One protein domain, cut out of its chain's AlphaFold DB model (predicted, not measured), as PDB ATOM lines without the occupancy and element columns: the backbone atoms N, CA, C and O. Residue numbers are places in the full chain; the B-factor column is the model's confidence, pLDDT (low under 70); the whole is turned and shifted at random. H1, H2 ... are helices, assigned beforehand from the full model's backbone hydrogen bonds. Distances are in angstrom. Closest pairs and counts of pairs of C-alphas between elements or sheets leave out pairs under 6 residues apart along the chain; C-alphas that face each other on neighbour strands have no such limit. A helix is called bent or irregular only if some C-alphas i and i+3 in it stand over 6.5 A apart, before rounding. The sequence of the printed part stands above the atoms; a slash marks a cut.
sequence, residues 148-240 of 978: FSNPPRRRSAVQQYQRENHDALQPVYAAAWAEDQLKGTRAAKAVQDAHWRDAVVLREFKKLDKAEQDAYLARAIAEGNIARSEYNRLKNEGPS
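What this domain is: This is residues 148 to 240 of the 978 residues of an uncharacterized protein of Auriculariopsis ampla (UniProt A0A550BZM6). Picture an open V with a third, shorter part in its crook: the long helix H4 makes one arm, H3 makes the other, residues 205 to 209 make the corner, and the short helix H1 sits between them, packed on H4 residues 213 to 220. H2 packs across H3 with its residues 169 to 176 and reaches away from H4, and residues 182 to 187 stick out at that far end, while residues 148 to 156 come in beside H4. The printed part has 93 residues with four named helices, in the order H1, H2, H3, H4, and no named strand; its class is all helix. The whole is loose, with a radius of gyration of the C-alphas of 17.6 A, and flat, spanning 56 by 34 by 18 A.

How they stand to each other: Go along the printed part from Phe 148, and the first named helix you reach is H1, residues 157 to 164. Look from it to H4, residues 210 to 237: the two touch, with 13 pairs of C-alphas within 8 A, and the closest C-alphas, those of Ala 157 and Leu 217, are 4.4 A apart. Their lines are about perpendicular, at 81 degrees, and H4 touches H1 with residues 213 to 220 alone. Next along the printed part is H2, residues 166 to 182, which is close to H1 but not clearly touching it: their closest C-alphas, those of Gln 162 and Leu 169, are 7.5 A apart. The lines of H1 and H2 stand at 71 degrees, only just about perpendicular. Then look at H3, residues 194 to 204, which touches H2; the closest C-alphas, those of Tyr 173 and Arg 197, are 7.0 A apart, and the lines are about perpendicular at 73 degrees. H2 touches H3 with residues 169 to 176 alone. H3 and H1 only just touch, with 3 pairs of C-alphas within 8 A, the closest being those of Val 158 and Leu 202 at 6.5 A; their lines are about perpendicular at 86 degrees. H4 is apart from both H2 and H3. In the backbones of H1 and H3 every O i to N i+4 pair is within hydrogen-bond range, against 11 of 13 in H2 and 23 of 24 in H4.

Where its parts are: Find C-alpha 157 at (185.720, 206.437, 210.309); from there H1 runs for 8 residues to Glu 164. H2 follows with 17 residues, from His 166 to Leu 182, and measures 24.4 A from first to last C-alpha. H2 is irregular, but only just: C-alphas 168 and 171 are 6.6 A apart. Look for C-alpha 182 at (202.701, 231.952, 208.595), where H2 ends. H3 has 11 residues, Ala 194 to Glu 204, and measures 15.6 A. H4, the longest helix with 28 residues, runs 40.3 A from Lys 210 to Glu 237, whose C-alpha is at (155.354, 202.013, 207.805).

The domain as a whole: The two C-alphas farthest apart are those of Gly 184 and Glu 237, at 56.2 A, while the first and last printed C-alphas, those of Phe 148 and Ser 240, are 11.8 A apart. The printed part has no cut. The links from H1 to H2, with 1 residue, and from H3 to H4, with 5, are tight; the link from H2 to H3, with 11, is long. Residues 182 to 187, of which 182 belongs to H2, stand free. The mean pLDDT of the printed part is 91.7, and you will find values under 70 at residues 185 to 189.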
ATOM      1  N   PHE A 148     162.039 212.733 205.668       81.62
ATOM      2  CA  PHE A 148     162.950 211.651 205.316       81.62
ATOM      3  C   PHE A 148     163.602 211.905 203.954       81.62
ATOM      4  O   PHE A 148     163.097 211.565 202.883       81.62
ATOM      5  N   SER A 149     164.788 212.511 204.015       78.69
ATOM      6  CA  SER A 149     165.635 212.756 202.853       78.69
ATOM      7  C   SER A 149     166.218 211.449 202.265       78.69
ATOM      8  O   SER A 149     165.644 210.363 202.356       78.69
ATOM      9  N   ASN A 150     167.363 211.527 201.586       85.25
ATOM     10  CA  ASN A 150     167.992 210.339 201.006       85.25
ATOM     11  C   ASN A 150     168.388 209.330 202.106       85.25
ATOM     12  O   ASN A 150     168.829 209.765 203.170       85.25
ATOM     13  N   PRO A 151     168.324 208.005 201.846       89.00
ATOM     14  CA  PRO A 151     168.678 206.980 202.831       89.00
ATOM     15  C   PRO A 151     170.054 207.263 203.452       89.00
ATOM     16  O   PRO A 151     171.014 207.476 202.693       89.00
ATOM     17  N   PRO A 152     170.184 207.252 204.794       89.88
ATOM     18  CA  PRO A 152     171.378 207.739 205.461       89.88
ATOM     19  C   PRO A 152     172.629 207.000 204.986       89.88
ATOM     20  O   PRO A 152     172.711 205.761 204.909       89.88
ATOM     21  N   ARG A 153     173.627 207.799 204.609       95.00
ATOM     22  CA  ARG A 153     174.954 207.313 204.241       95.00
ATOM     23  C   ARG A 153     175.704 207.021 205.535       95.00
ATOM     24  O   ARG A 153     175.775 207.889 206.397       95.00
ATOM     25  N   ARG A 154     176.282 205.819 205.651       95.81
ATOM     26  CA  ARG A 154     177.217 205.521 206.745       95.81
ATOM     27  C   ARG A 154     178.353 206.547 206.685       95.81
ATOM     28  O   ARG A 154     178.849 206.806 205.583       95.81
ATOM     29  N   ARG A 155     178.740 207.123 207.827       97.00
ATOM     30  CA  ARG A 155     179.916 208.005 207.901       97.00
ATOM     31  C   ARG A 155     181.181 207.205 207.575       97.00
ATOM     32  O   ARG A 155     181.198 205.978 207.689       97.00
ATOM     33  N   SER A 156     182.246 207.883 207.160       98.06
ATOM     34  CA  SER A 156     183.585 207.287 207.220       98.06
ATOM     35  C   SER A 156     184.100 207.292 208.665       98.06
ATOM     36  O   SER A 156     183.663 208.116 209.468       98.06
ATOM     37  N   ALA A 157     185.068 206.431 208.992       98.31
ATOM     38  CA  ALA A 157     185.720 206.437 210.309       98.31
ATOM     39  C   ALA A 157     186.299 207.823 210.668       98.31
ATOM     40  O   ALA A 157     186.161 208.283 211.793       98.31
ATOM     41  N   VAL A 158     186.845 208.538 209.673       98.31
ATOM     42  CA  VAL A 158     187.374 209.908 209.811       98.31
ATOM     43  C   VAL A 158     186.274 210.913 210.184       98.31
ATOM     44  O   VAL A 158     186.489 211.771 211.032       98.31
ATOM     45  N   GLN A 159     185.085 210.801 209.582       97.69
ATOM     46  CA  GLN A 159     183.927 211.649 209.902       97.69
ATOM     47  C   GLN A 159     183.295 211.295 211.251       97.69
ATOM     48  O   GLN A 159     182.730 212.161 211.913       97.69
ATOM     49  N   GLN A 160     183.375 210.029 211.661       98.19
ATOM     50  CA  GLN A 160     182.930 209.589 212.977       98.19
ATOM     51  C   GLN A 160     183.871 210.108 214.074       98.19
ATOM     52  O   GLN A 160     183.408 210.724 215.027       98.19
ATOM     53  N   TYR A 161     185.186 209.990 213.870       98.31
ATOM     54  CA  TYR A 161     186.203 210.642 214.698       98.31
ATOM     55  C   TYR A 161     185.984 212.159 214.787       98.31
ATOM     56  O   TYR A 161     185.967 212.702 215.886       98.31
ATOM     57  N   GLN A 162     185.715 212.832 213.661       97.75
ATOM     58  CA  GLN A 162     185.409 214.269 213.625       97.75
ATOM     59  C   GLN A 162     184.163 214.657 214.437       97.75
ATOM     60  O   GLN A 162     184.132 215.752 214.993       97.75
ATOM     61  N   ARG A 163     183.145 213.783 214.499       97.06
ATOM     62  CA  ARG A 163     181.945 213.979 215.327       97.06
ATOM     63  C   ARG A 163     182.271 213.801 216.809       97.06
ATOM     64  O   ARG A 163     181.956 214.676 217.600       97.06
ATOM     65  N   GLU A 164     182.890 212.678 217.163       97.94
ATOM     66  CA  GLU A 164     183.184 212.310 218.556       97.94
ATOM     67  C   GLU A 164     184.264 213.207 219.196       97.94
ATOM     68  O   GLU A 164     184.289 213.360 220.409       97.94
ATOM     69  N   ASN A 165     185.136 213.830 218.393       97.75
ATOM     70  CA  ASN A 165     186.274 214.639 218.853       97.75
ATOM     71  C   ASN A 165     186.183 216.102 218.376       97.75
ATOM     72  O   ASN A 165     187.210 216.765 218.226       97.75
ATOM     73  N   HIS A 166     184.976 216.608 218.088       97.06
ATOM     74  CA  HIS A 166     184.775 217.936 217.492       97.06
ATOM     75  C   HIS A 166     185.524 219.047 218.245       97.06
ATOM     76  O   HIS A 166     186.292 219.795 217.637       97.06
ATOM     77  N   ASP A 167     185.355 219.108 219.565       97.81
ATOM     78  CA  ASP A 167     185.879 220.202 220.390       97.81
ATOM     79  C   ASP A 167     187.389 220.072 220.630       97.81
ATOM     80  O   ASP A 167     188.103 221.071 220.626       97.81
ATOM     81  N   ALA A 168     187.905 218.840 220.703       97.44
ATOM     82  CA  ALA A 168     189.343 218.566 220.720       97.44
ATOM     83  C   ALA A 168     190.029 218.949 219.392       97.44
ATOM     84  O   ALA A 168     191.200 219.330 219.381       97.44
ATOM     85  N   LEU A 169     189.305 218.900 218.266       97.25
ATOM     86  CA  LEU A 169     189.809 219.307 216.953       97.25
ATOM     87  C   LEU A 169     189.774 220.830 216.731       97.25
ATOM     88  O   LEU A 169     190.556 221.320 215.917       97.25
ATOM     89  N   GLN A 170     188.955 221.599 217.458       96.75
ATOM     90  CA  GLN A 170     188.914 223.068 217.341       96.75
ATOM     91  C   GLN A 170     190.272 223.768 217.573       96.75
ATOM     92  O   GLN A 170     190.698 224.517 216.684       96.75
ATOM     93  N   PRO A 171     191.020 223.519 218.670       97.69
ATOM     94  CA  PRO A 171     192.352 224.103 218.842       97.69
ATOM     95  C   PRO A 171     193.351 223.596 217.789       97.69
ATOM     96  O   PRO A 171     194.240 224.346 217.383       97.69
ATOM     97  N   VAL A 172     193.184 222.370 217.279       97.38
ATOM     98  CA  VAL A 172     194.029 221.833 216.198       97.38
ATOM     99  C   VAL A 172     193.763 222.555 214.874       97.38
ATOM    100  O   VAL A 172     194.718 222.891 214.171       97.38
ATOM    101  N   TYR A 173     192.504 222.872 214.542       96.19
ATOM    102  CA  TYR A 173     192.191 223.741 213.405       96.19
ATOM    103  C   TYR A 173     192.802 225.134 213.605       96.19
ATOM    104  O   TYR A 173     193.465 225.633 212.698       96.19
ATOM    105  N   ALA A 174     192.642 225.757 214.775       95.12
ATOM    106  CA  ALA A 174     193.194 227.088 215.042       95.12
ATOM    107  C   ALA A 174     194.726 227.127 214.860       95.12
ATOM    108  O   ALA A 174     195.244 227.977 214.129       95.12
ATOM    109  N   ALA A 175     195.445 226.158 215.436       95.69
ATOM    110  CA  ALA A 175     196.895 226.038 215.307       95.69
ATOM    111  C   ALA A 175     197.341 225.748 213.860       95.69
ATOM    112  O   ALA A 175     198.234 226.418 213.340       95.69
ATOM    113  N   ALA A 176     196.699 224.795 213.174       94.50
ATOM    114  CA  ALA A 176     197.024 224.460 211.786       94.50
ATOM    115  C   ALA A 176     196.698 225.602 210.805       94.50
ATOM    116  O   ALA A 176     197.339 225.719 209.759       94.50
ATOM    117  N   TRP A 177     195.709 226.443 211.121       92.75
ATOM    118  CA  TRP A 177     195.355 227.617 210.325       92.75
ATOM    119  C   TRP A 177     196.392 228.733 210.480       92.75
ATOM    120  O   TRP A 177     196.846 229.285 209.478       92.75
ATOM    121  N   ALA A 178     196.834 229.004 211.712       92.69
ATOM    122  CA  ALA A 178     197.943 229.921 211.975       92.69
ATOM    123  C   ALA A 178     199.243 229.455 211.285       92.69
ATOM    124  O   ALA A 178     199.954 230.264 210.691       92.69
ATOM    125  N   GLU A 179     199.519 228.145 211.277       92.25
ATOM    126  CA  GLU A 179     200.683 227.565 210.592       92.25
ATOM    127  C   GLU A 179     200.654 227.786 209.061       92.25
ATOM    128  O   GLU A 179     201.693 228.056 208.457       92.25
ATOM    129  N   ASP A 180     199.483 227.692 208.415       88.81
ATOM    130  CA  ASP A 180     199.315 227.924 206.966       88.81
ATOM    131  C   ASP A 180     199.326 229.427 206.611       88.81
ATOM    132  O   ASP A 180     199.827 229.814 205.553       88.81
ATOM    133  N   GLN A 181     198.864 230.300 207.519       88.00
ATOM    134  CA  GLN A 181     199.029 231.753 207.380       88.00
ATOM    135  C   GLN A 181     200.505 232.174 207.463       88.00
ATOM    136  O   GLN A 181     200.973 232.915 206.598       88.00
ATOM    137  N   LEU A 182     201.265 231.660 208.439       84.88
ATOM    138  CA  LEU A 182     202.701 231.952 208.595       84.88
ATOM    139  C   LEU A 182     203.547 231.494 207.397       84.88
ATOM    140  O   LEU A 182     204.580 232.094 207.103       84.88
ATOM    141  N   LYS A 183     203.108 230.459 206.673       87.12
ATOM    142  CA  LYS A 183     203.764 229.972 205.446       87.12
ATOM    143  C   LYS A 183     203.491 230.842 204.214       87.12
ATOM    144  O   LYS A 183     204.103 230.610 203.173       87.12
ATOM    145  N   GLY A 184     202.572 231.810 204.296       82.12
ATOM    146  CA  GLY A 184     202.185 232.677 203.176       82.12
ATOM    147  C   GLY A 184     201.517 231.942 202.007       82.12
ATOM    148  O   GLY A 184     201.282 232.534 200.955       82.12
ATOM    149  N   THR A 185     201.195 230.653 202.166       66.44
ATOM    150  CA  THR A 185     200.668 229.769 201.115       66.44
ATOM    151  C   THR A 185     199.216 230.053 200.739       66.44
ATOM    152  O   THR A 185     198.736 229.558 199.717       66.44
ATOM    153  N   ARG A 186     198.516 230.881 201.523       68.31
ATOM    154  CA  ARG A 186     197.167 231.375 201.234       68.31
ATOM    155  C   ARG A 186     197.039 232.865 201.520       68.31
ATOM    156  O   ARG A 186     197.571 233.374 202.499       68.31
ATOM    157  N   ALA A 187     196.254 233.547 200.689       66.81
ATOM    158  CA  ALA A 187     195.845 234.921 200.952       66.81
ATOM    159  C   ALA A 187     194.963 234.994 202.212       66.81
ATOM    160  O   ALA A 187     194.086 234.153 202.404       66.81
ATOM    161  N   ALA A 188     195.126 236.050 203.014       65.62
ATOM    162  CA  ALA A 188     194.439 236.237 204.299       65.62
ATOM    163  C   ALA A 188     192.893 236.295 204.230       65.62
ATOM    164  O   ALA A 188     192.236 236.260 205.264       65.62
ATOM    165  N   LYS A 189     192.305 236.363 203.025       67.19
ATOM    166  CA  LYS A 189     190.850 236.312 202.776       67.19
ATOM    167  C   LYS A 189     190.330 234.923 202.368       67.19
ATOM    168  O   LYS A 189     189.174 234.799 201.971       67.19
ATOM    169  N   ALA A 190     191.157 233.878 202.416       72.56
ATOM    170  CA  ALA A 190     190.684 232.513 202.219       72.56
ATOM    171  C   ALA A 190     189.771 232.109 203.389       72.56
ATOM    172  O   ALA A 190     190.228 232.005 204.522       72.56
ATOM    173  N   VAL A 191     188.488 231.860 203.114       77.94
ATOM    174  CA  VAL A 191     187.588 231.194 204.070       77.94
ATOM    175  C   VAL A 191     188.152 229.800 204.387       77.94
ATOM    176  O   VAL A 191     188.796 229.189 203.530       77.94
ATOM    177  N   GLN A 192     187.923 229.291 205.602       76.94
ATOM    178  CA  GLN A 192     188.312 227.928 205.983       76.94
ATOM    179  C   GLN A 192     187.545 226.887 205.151       76.94
ATOM    180  O   GLN A 192     186.461 226.445 205.524       76.94
ATOM    181  N   ASP A 193     188.119 226.514 204.008       85.69
ATOM    182  CA  ASP A 193     187.591 225.494 203.102       85.69
ATOM    183  C   ASP A 193     187.393 224.163 203.847       85.69
ATOM    184  O   ASP A 193     188.286 223.692 204.562       85.69
ATOM    185  N   ALA A 194     186.230 223.535 203.651       89.19
ATOM    186  CA  ALA A 194     185.923 222.220 204.201       89.19
ATOM    187  C   ALA A 194     186.999 221.191 203.813       89.19
ATOM    188  O   ALA A 194     187.459 220.438 204.666       89.19
ATOM    189  N   HIS A 195     187.510 221.249 202.577       90.38
ATOM    190  CA  HIS A 195     188.585 220.368 202.115       90.38
ATOM    191  C   HIS A 195     189.910 220.546 202.871       90.38
ATOM    192  O   HIS A 195     190.724 219.622 202.910       90.38
ATOM    193  N   TRP A 196     190.150 221.714 203.474       92.81
ATOM    194  CA  TRP A 196     191.301 221.917 204.351       92.81
ATOM    195  C   TRP A 196     191.045 221.363 205.756       92.81
ATOM    196  O   TRP A 196     191.920 220.677 206.283       92.81
ATOM    197  N   ARG A 197     189.848 221.571 206.329       94.56
ATOM    198  CA  ARG A 197     189.471 220.956 207.616       94.56
ATOM    199  C   ARG A 197     189.555 219.429 207.526       94.56
ATOM    200  O   ARG A 197     190.244 218.822 208.340       94.56
ATOM    201  N   ASP A 198     188.988 218.829 206.477       95.56
ATOM    202  CA  ASP A 198     189.087 217.394 206.169       95.56
ATOM    203  C   ASP A 198     190.547 216.901 206.141       95.56
ATOM    204  O   ASP A 198     190.859 215.822 206.645       95.56
ATOM    205  N   ALA A 199     191.465 217.694 205.573       96.06
ATOM    206  CA  ALA A 199     192.885 217.358 205.484       96.06
ATOM    207  C   ALA A 199     193.641 217.492 206.823       96.06
ATOM    208  O   ALA A 199     194.665 216.826 207.005       96.06
ATOM    209  N   VAL A 200     193.154 218.318 207.755       96.81
ATOM    210  CA  VAL A 200     193.639 218.365 209.146       96.81
ATOM    211  C   VAL A 200     193.115 217.155 209.920       96.81
ATOM    212  O   VAL A 200     193.922 216.412 210.471       96.81
ATOM    213  N   VAL A 201     191.811 216.859 209.871       97.94
ATOM    214  CA  VAL A 201     191.243 215.667 210.539       97.94
ATOM    215  C   VAL A 201     191.896 214.381 210.035       97.94
ATOM    216  O   VAL A 201     192.288 213.537 210.831       97.94
ATOM    217  N   LEU A 202     192.102 214.241 208.721       98.12
ATOM    218  CA  LEU A 202     192.779 213.082 208.130       98.12
ATOM    219  C   LEU A 202     194.273 212.986 208.505       98.12
ATOM    220  O   LEU A 202     194.881 211.936 208.293       98.12
ATOM    221  N   ARG A 203     194.885 214.056 209.031       97.81
ATOM    222  CA  ARG A 203     196.242 214.031 209.598       97.81
ATOM    223  C   ARG A 203     196.215 213.501 211.028       97.81
ATOM    224  O   ARG A 203     196.998 212.610 211.337       97.81
ATOM    225  N   GLU A 204     195.303 214.001 211.856       98.12
ATOM    226  CA  GLU A 204     195.158 213.586 213.257       98.12
ATOM    227  C   GLU A 204     194.644 212.147 213.378       98.12
ATOM    228  O   GLU A 204     195.250 211.336 214.071       98.12
ATOM    229  N   PHE A 205     193.638 211.768 212.583       98.38
ATOM    230  CA  PHE A 205     193.117 210.397 212.510       98.38
ATOM    231  C   PHE A 205     194.189 209.357 212.127       98.38
ATOM    232  O   PHE A 205     194.059 208.189 212.462       98.38
ATOM    233  N   LYS A 206     195.264 209.767 211.439       98.25
ATOM    234  CA  LYS A 206     196.401 208.894 211.090       98.25
ATOM    235  C   LYS A 206     197.474 208.788 212.179       98.25
ATOM    236  O   LYS A 206     198.428 208.041 211.976       98.25
ATOM    237  N   LYS A 207     197.361 209.549 213.273       97.81
ATOM    238  CA  LYS A 207     198.217 209.416 214.465       97.81
ATOM    239  C   LYS A 207     197.659 208.404 215.464       97.81
ATOM    240  O   LYS A 207     198.445 207.832 216.209       97.81
ATOM    241  N   LEU A 208     196.335 208.217 215.468       98.12
ATOM    242  CA  LEU A 208     195.652 207.143 216.191       98.12
ATOM    243  C   LEU A 208     196.244 205.788 215.794       98.12
ATOM    244  O   LEU A 208     196.583 205.591 214.619       98.12
ATOM    245  N   ASP A 209     196.303 204.839 216.723       98.38
ATOM    246  CA  ASP A 209     196.684 203.473 216.372       98.38
ATOM    247  C   ASP A 209     195.651 202.846 215.421       98.38
ATOM    248  O   ASP A 209     194.480 203.235 215.357       98.38
ATOM    249  N   LYS A 210     196.081 201.843 214.656       98.12
ATOM    250  CA  LYS A 210     195.198 201.103 213.765       98.12
ATOM    251  C   LYS A 210     194.010 200.480 214.515       98.12
ATOM    252  O   LYS A 210     192.909 200.505 213.971       98.12
ATOM    253  N   ALA A 211     194.191 199.981 215.742       97.94
ATOM    254  CA  ALA A 211     193.090 199.443 216.543       97.94
ATOM    255  C   ALA A 211     192.009 200.503 216.824       97.94
ATOM    256  O   ALA A 211     190.817 200.224 216.703       97.94
ATOM    257  N   GLU A 212     192.411 201.744 217.112       98.12
ATOM    258  CA  GLU A 212     191.489 202.867 217.301       98.12
ATOM    259  C   GLU A 212     190.801 203.252 215.983       98.12
ATOM    260  O   GLU A 212     189.584 203.432 215.949       98.12
ATOM    261  N   GLN A 213     191.549 203.335 214.876       98.38
ATOM    262  CA  GLN A 213     190.995 203.639 213.548       98.38
ATOM    263  C   GLN A 213     189.955 202.592 213.103       98.38
ATOM    264  O   GLN A 213     188.900 202.959 212.572       98.38
ATOM    265  N   ASP A 214     190.222 201.307 213.356       98.12
ATOM    266  CA  ASP A 214     189.299 200.200 213.090       98.12
ATOM    267  C   ASP A 214     188.092 200.228 214.069       98.12
ATOM    268  O   ASP A 214     186.964 199.948 213.655       98.12
ATOM    269  N   ALA A 215     188.256 200.688 215.318       98.06
ATOM    270  CA  ALA A 215     187.146 200.917 216.256       98.06
ATOM    271  C   ALA A 215     186.228 202.089 215.839       98.06
ATOM    272  O   ALA A 215     185.000 201.961 215.889       98.06
ATOM    273  N   TYR A 216     186.782 203.205 215.351       98.44
ATOM    274  CA  TYR A 216     185.996 204.292 214.741       98.44
ATOM    275  C   TYR A 216     185.260 203.823 213.477       98.44
ATOM    276  O   TYR A 216     184.136 204.262 213.216       98.44
ATOM    277  N   LEU A 217     185.850 202.908 212.698       98.06
ATOM    278  CA  LEU A 217     185.177 202.277 211.561       98.06
ATOM    279  C   LEU A 217     184.013 201.383 212.016       98.06
ATOM    280  O   LEU A 217     182.939 201.451 211.417       98.06
ATOM    281  N   ALA A 218     184.189 200.602 213.084       98.19
ATOM    282  CA  ALA A 218     183.128 199.785 213.670       98.19
ATOM    283  C   ALA A 218     181.949 200.646 214.161       98.19
ATOM    284  O   ALA A 218     180.812 200.396 213.754       98.19
ATOM    285  N   ARG A 219     182.206 201.723 214.925       98.12
ATOM    286  CA  ARG A 219     181.160 202.674 215.363       98.12
ATOM    287  C   ARG A 219     180.443 203.339 214.184       98.12
ATOM    288  O   ARG A 219     179.214 203.359 214.145       98.12
ATOM    289  N   ALA A 220     181.181 203.785 213.164       97.81
ATOM    290  CA  ALA A 220     180.603 204.368 211.948       97.81
ATOM    291  C   ALA A 220     179.733 203.377 211.142       97.81
ATOM    292  O   ALA A 220     178.781 203.781 210.461       97.81
ATOM    293  N   ILE A 221     180.042 202.076 211.207       97.56
ATOM    294  CA  ILE A 221     179.225 201.010 210.615       97.56
ATOM    295  C   ILE A 221     177.978 200.737 211.464       97.56
ATOM    296  O   ILE A 221     176.906 200.598 210.876       97.56
ATOM    297  N   ALA A 222     178.100 200.703 212.794       97.44
ATOM    298  CA  ALA A 222     176.999 200.470 213.730       97.44
ATOM    299  C   ALA A 222     175.945 201.589 213.672       97.44
ATOM    300  O   ALA A 222     174.800 201.318 213.312       97.44
ATOM    301  N   GLU A 223     176.328 202.855 213.880       96.50
ATOM    302  CA  GLU A 223     175.418 204.000 213.700       96.50
ATOM    303  C   GLU A 223     174.808 204.020 212.287       96.50
ATOM    304  O   GLU A 223     173.608 204.212 212.096       96.50
ATOM    305  N   GLY A 224     175.645 203.770 211.273       95.62
ATOM    306  CA  GLY A 224     175.236 203.706 209.871       95.62
ATOM    307  C   GLY A 224     174.360 202.497 209.509       95.62
ATOM    308  O   GLY A 224     173.882 202.412 208.371       95.62
ATOM    309  N   ASN A 225     174.166 201.557 210.436       95.62
ATOM    310  CA  ASN A 225     173.151 200.514 210.371       95.62
ATOM    311  C   ASN A 225     171.883 200.966 211.091       95.62
ATOM    312  O   ASN A 225     170.843 200.946 210.443       95.62
ATOM    313  N   ILE A 226     171.979 201.443 212.338       94.69
ATOM    314  CA  ILE A 226     170.842 201.891 213.166       94.69
ATOM    315  C   ILE A 226     169.989 202.918 212.409       94.69
ATOM    316  O   ILE A 226     168.829 202.639 212.096       94.69
ATOM    317  N   ALA A 227     170.603 204.012 211.944       91.31
ATOM    318  CA  ALA A 227     169.922 205.049 211.165       91.31
ATOM    319  C   ALA A 227     169.310 204.522 209.850       91.31
ATOM    320  O   ALA A 227     168.377 205.099 209.290       91.31
ATOM    321  N   ARG A 228     169.831 203.410 209.314       93.25
ATOM    322  CA  ARG A 228     169.306 202.766 208.103       93.25
ATOM    323  C   ARG A 228     168.173 201.786 208.399       93.25
ATOM    324  O   ARG A 228     167.280 201.680 207.562       93.25
ATOM    325  N   SER A 229     168.189 201.080 209.526       92.62
ATOM    326  CA  SER A 229     167.042 200.299 210.003       92.62
ATOM    327  C   SER A 229     165.875 201.218 210.340       92.62
ATOM    328  O   SER A 229     164.784 200.960 209.853       92.62
ATOM    329  N   GLU A 230     166.109 202.340 211.027       86.25
ATOM    330  CA  GLU A 230     165.094 203.371 211.290       86.25
ATOM    331  C   GLU A 230     164.516 203.939 209.991       86.25
ATOM    332  O   GLU A 230     163.308 203.888 209.774       86.25
ATOM    333  N   TYR A 231     165.376 204.385 209.065       89.19
ATOM    334  CA  TYR A 231     164.933 204.849 207.750       89.19
ATOM    335  C   TYR A 231     164.128 203.782 206.996       89.19
ATOM    336  O   TYR A 231     163.125 204.096 206.364       89.19
ATOM    337  N   ASN A 232     164.544 202.512 207.039       89.50
ATOM    338  CA  ASN A 232     163.810 201.429 206.387       89.50
ATOM    339  C   ASN A 232     162.474 201.128 207.079       89.50
ATOM    340  O   ASN A 232     161.512 200.868 206.360       89.50
ATOM    341  N   ARG A 233     162.415 201.185 208.416       88.88
ATOM    342  CA  ARG A 233     161.205 201.028 209.236       88.88
ATOM    343  C   ARG A 233     160.182 202.092 208.854       88.88
ATOM    344  O   ARG A 233     159.150 201.755 208.288       88.88
ATOM    345  N   LEU A 234     160.544 203.363 208.997       81.62
ATOM    346  CA  LEU A 234     159.681 204.516 208.716       81.62
ATOM    347  C   LEU A 234     159.250 204.559 207.234       81.62
ATOM    348  O   LEU A 234     158.107 204.863 206.907       81.62
ATOM    349  N   LYS A 235     160.128 204.146 206.308       85.44
ATOM    350  CA  LYS A 235     159.800 203.983 204.879       85.44
ATOM    351  C   LYS A 235     158.859 202.801 204.588       85.44
ATOM    352  O   LYS A 235     158.254 202.775 203.520       85.44
ATOM    353  N   ASN A 236     158.813 201.778 205.438       85.38
ATOM    354  CA  ASN A 236     157.928 200.620 205.273       85.38
ATOM    355  C   ASN A 236     156.568 200.851 205.956       85.38
ATOM    356  O   ASN A 236     155.554 200.447 205.399       85.38
ATOM    357  N   GLU A 237     156.557 201.531 207.106       84.38
ATOM    358  CA  GLU A 237     155.354 202.013 207.805       84.38
ATOM    359  C   GLU A 237     154.608 203.073 206.978       84.38
ATOM    360  O   GLU A 237     153.380 203.093 206.947       84.38
ATOM    361  N   GLY A 238     155.345 203.914 206.243       83.38
ATOM    362  CA  GLY A 238     154.782 204.914 205.340       83.38
ATOM    363  C   GLY A 238     154.540 206.270 206.021       83.38
ATOM    364  O   GLY A 238     155.232 206.620 206.977       83.38
ATOM    365  N   PRO A 239     153.618 207.101 205.502       84.31
ATOM    366  CA  PRO A 239     153.299 208.384 206.118       84.31
ATOM    367  C   PRO A 239     152.525 208.161 207.425       84.31
ATOM    368  O   PRO A 239     151.332 207.869 207.402       84.31
ATOM    369  N   SER A 240     153.210 208.308 208.563       89.00
ATOM    370  CA  SER A 240     152.580 208.224 209.884       89.00
ATOM    371  C   SER A 240     151.451 209.250 210.038       89.00
ATOM    372  O   SER A 240     151.570 210.411 209.639       89.00
TER     373      SER A 240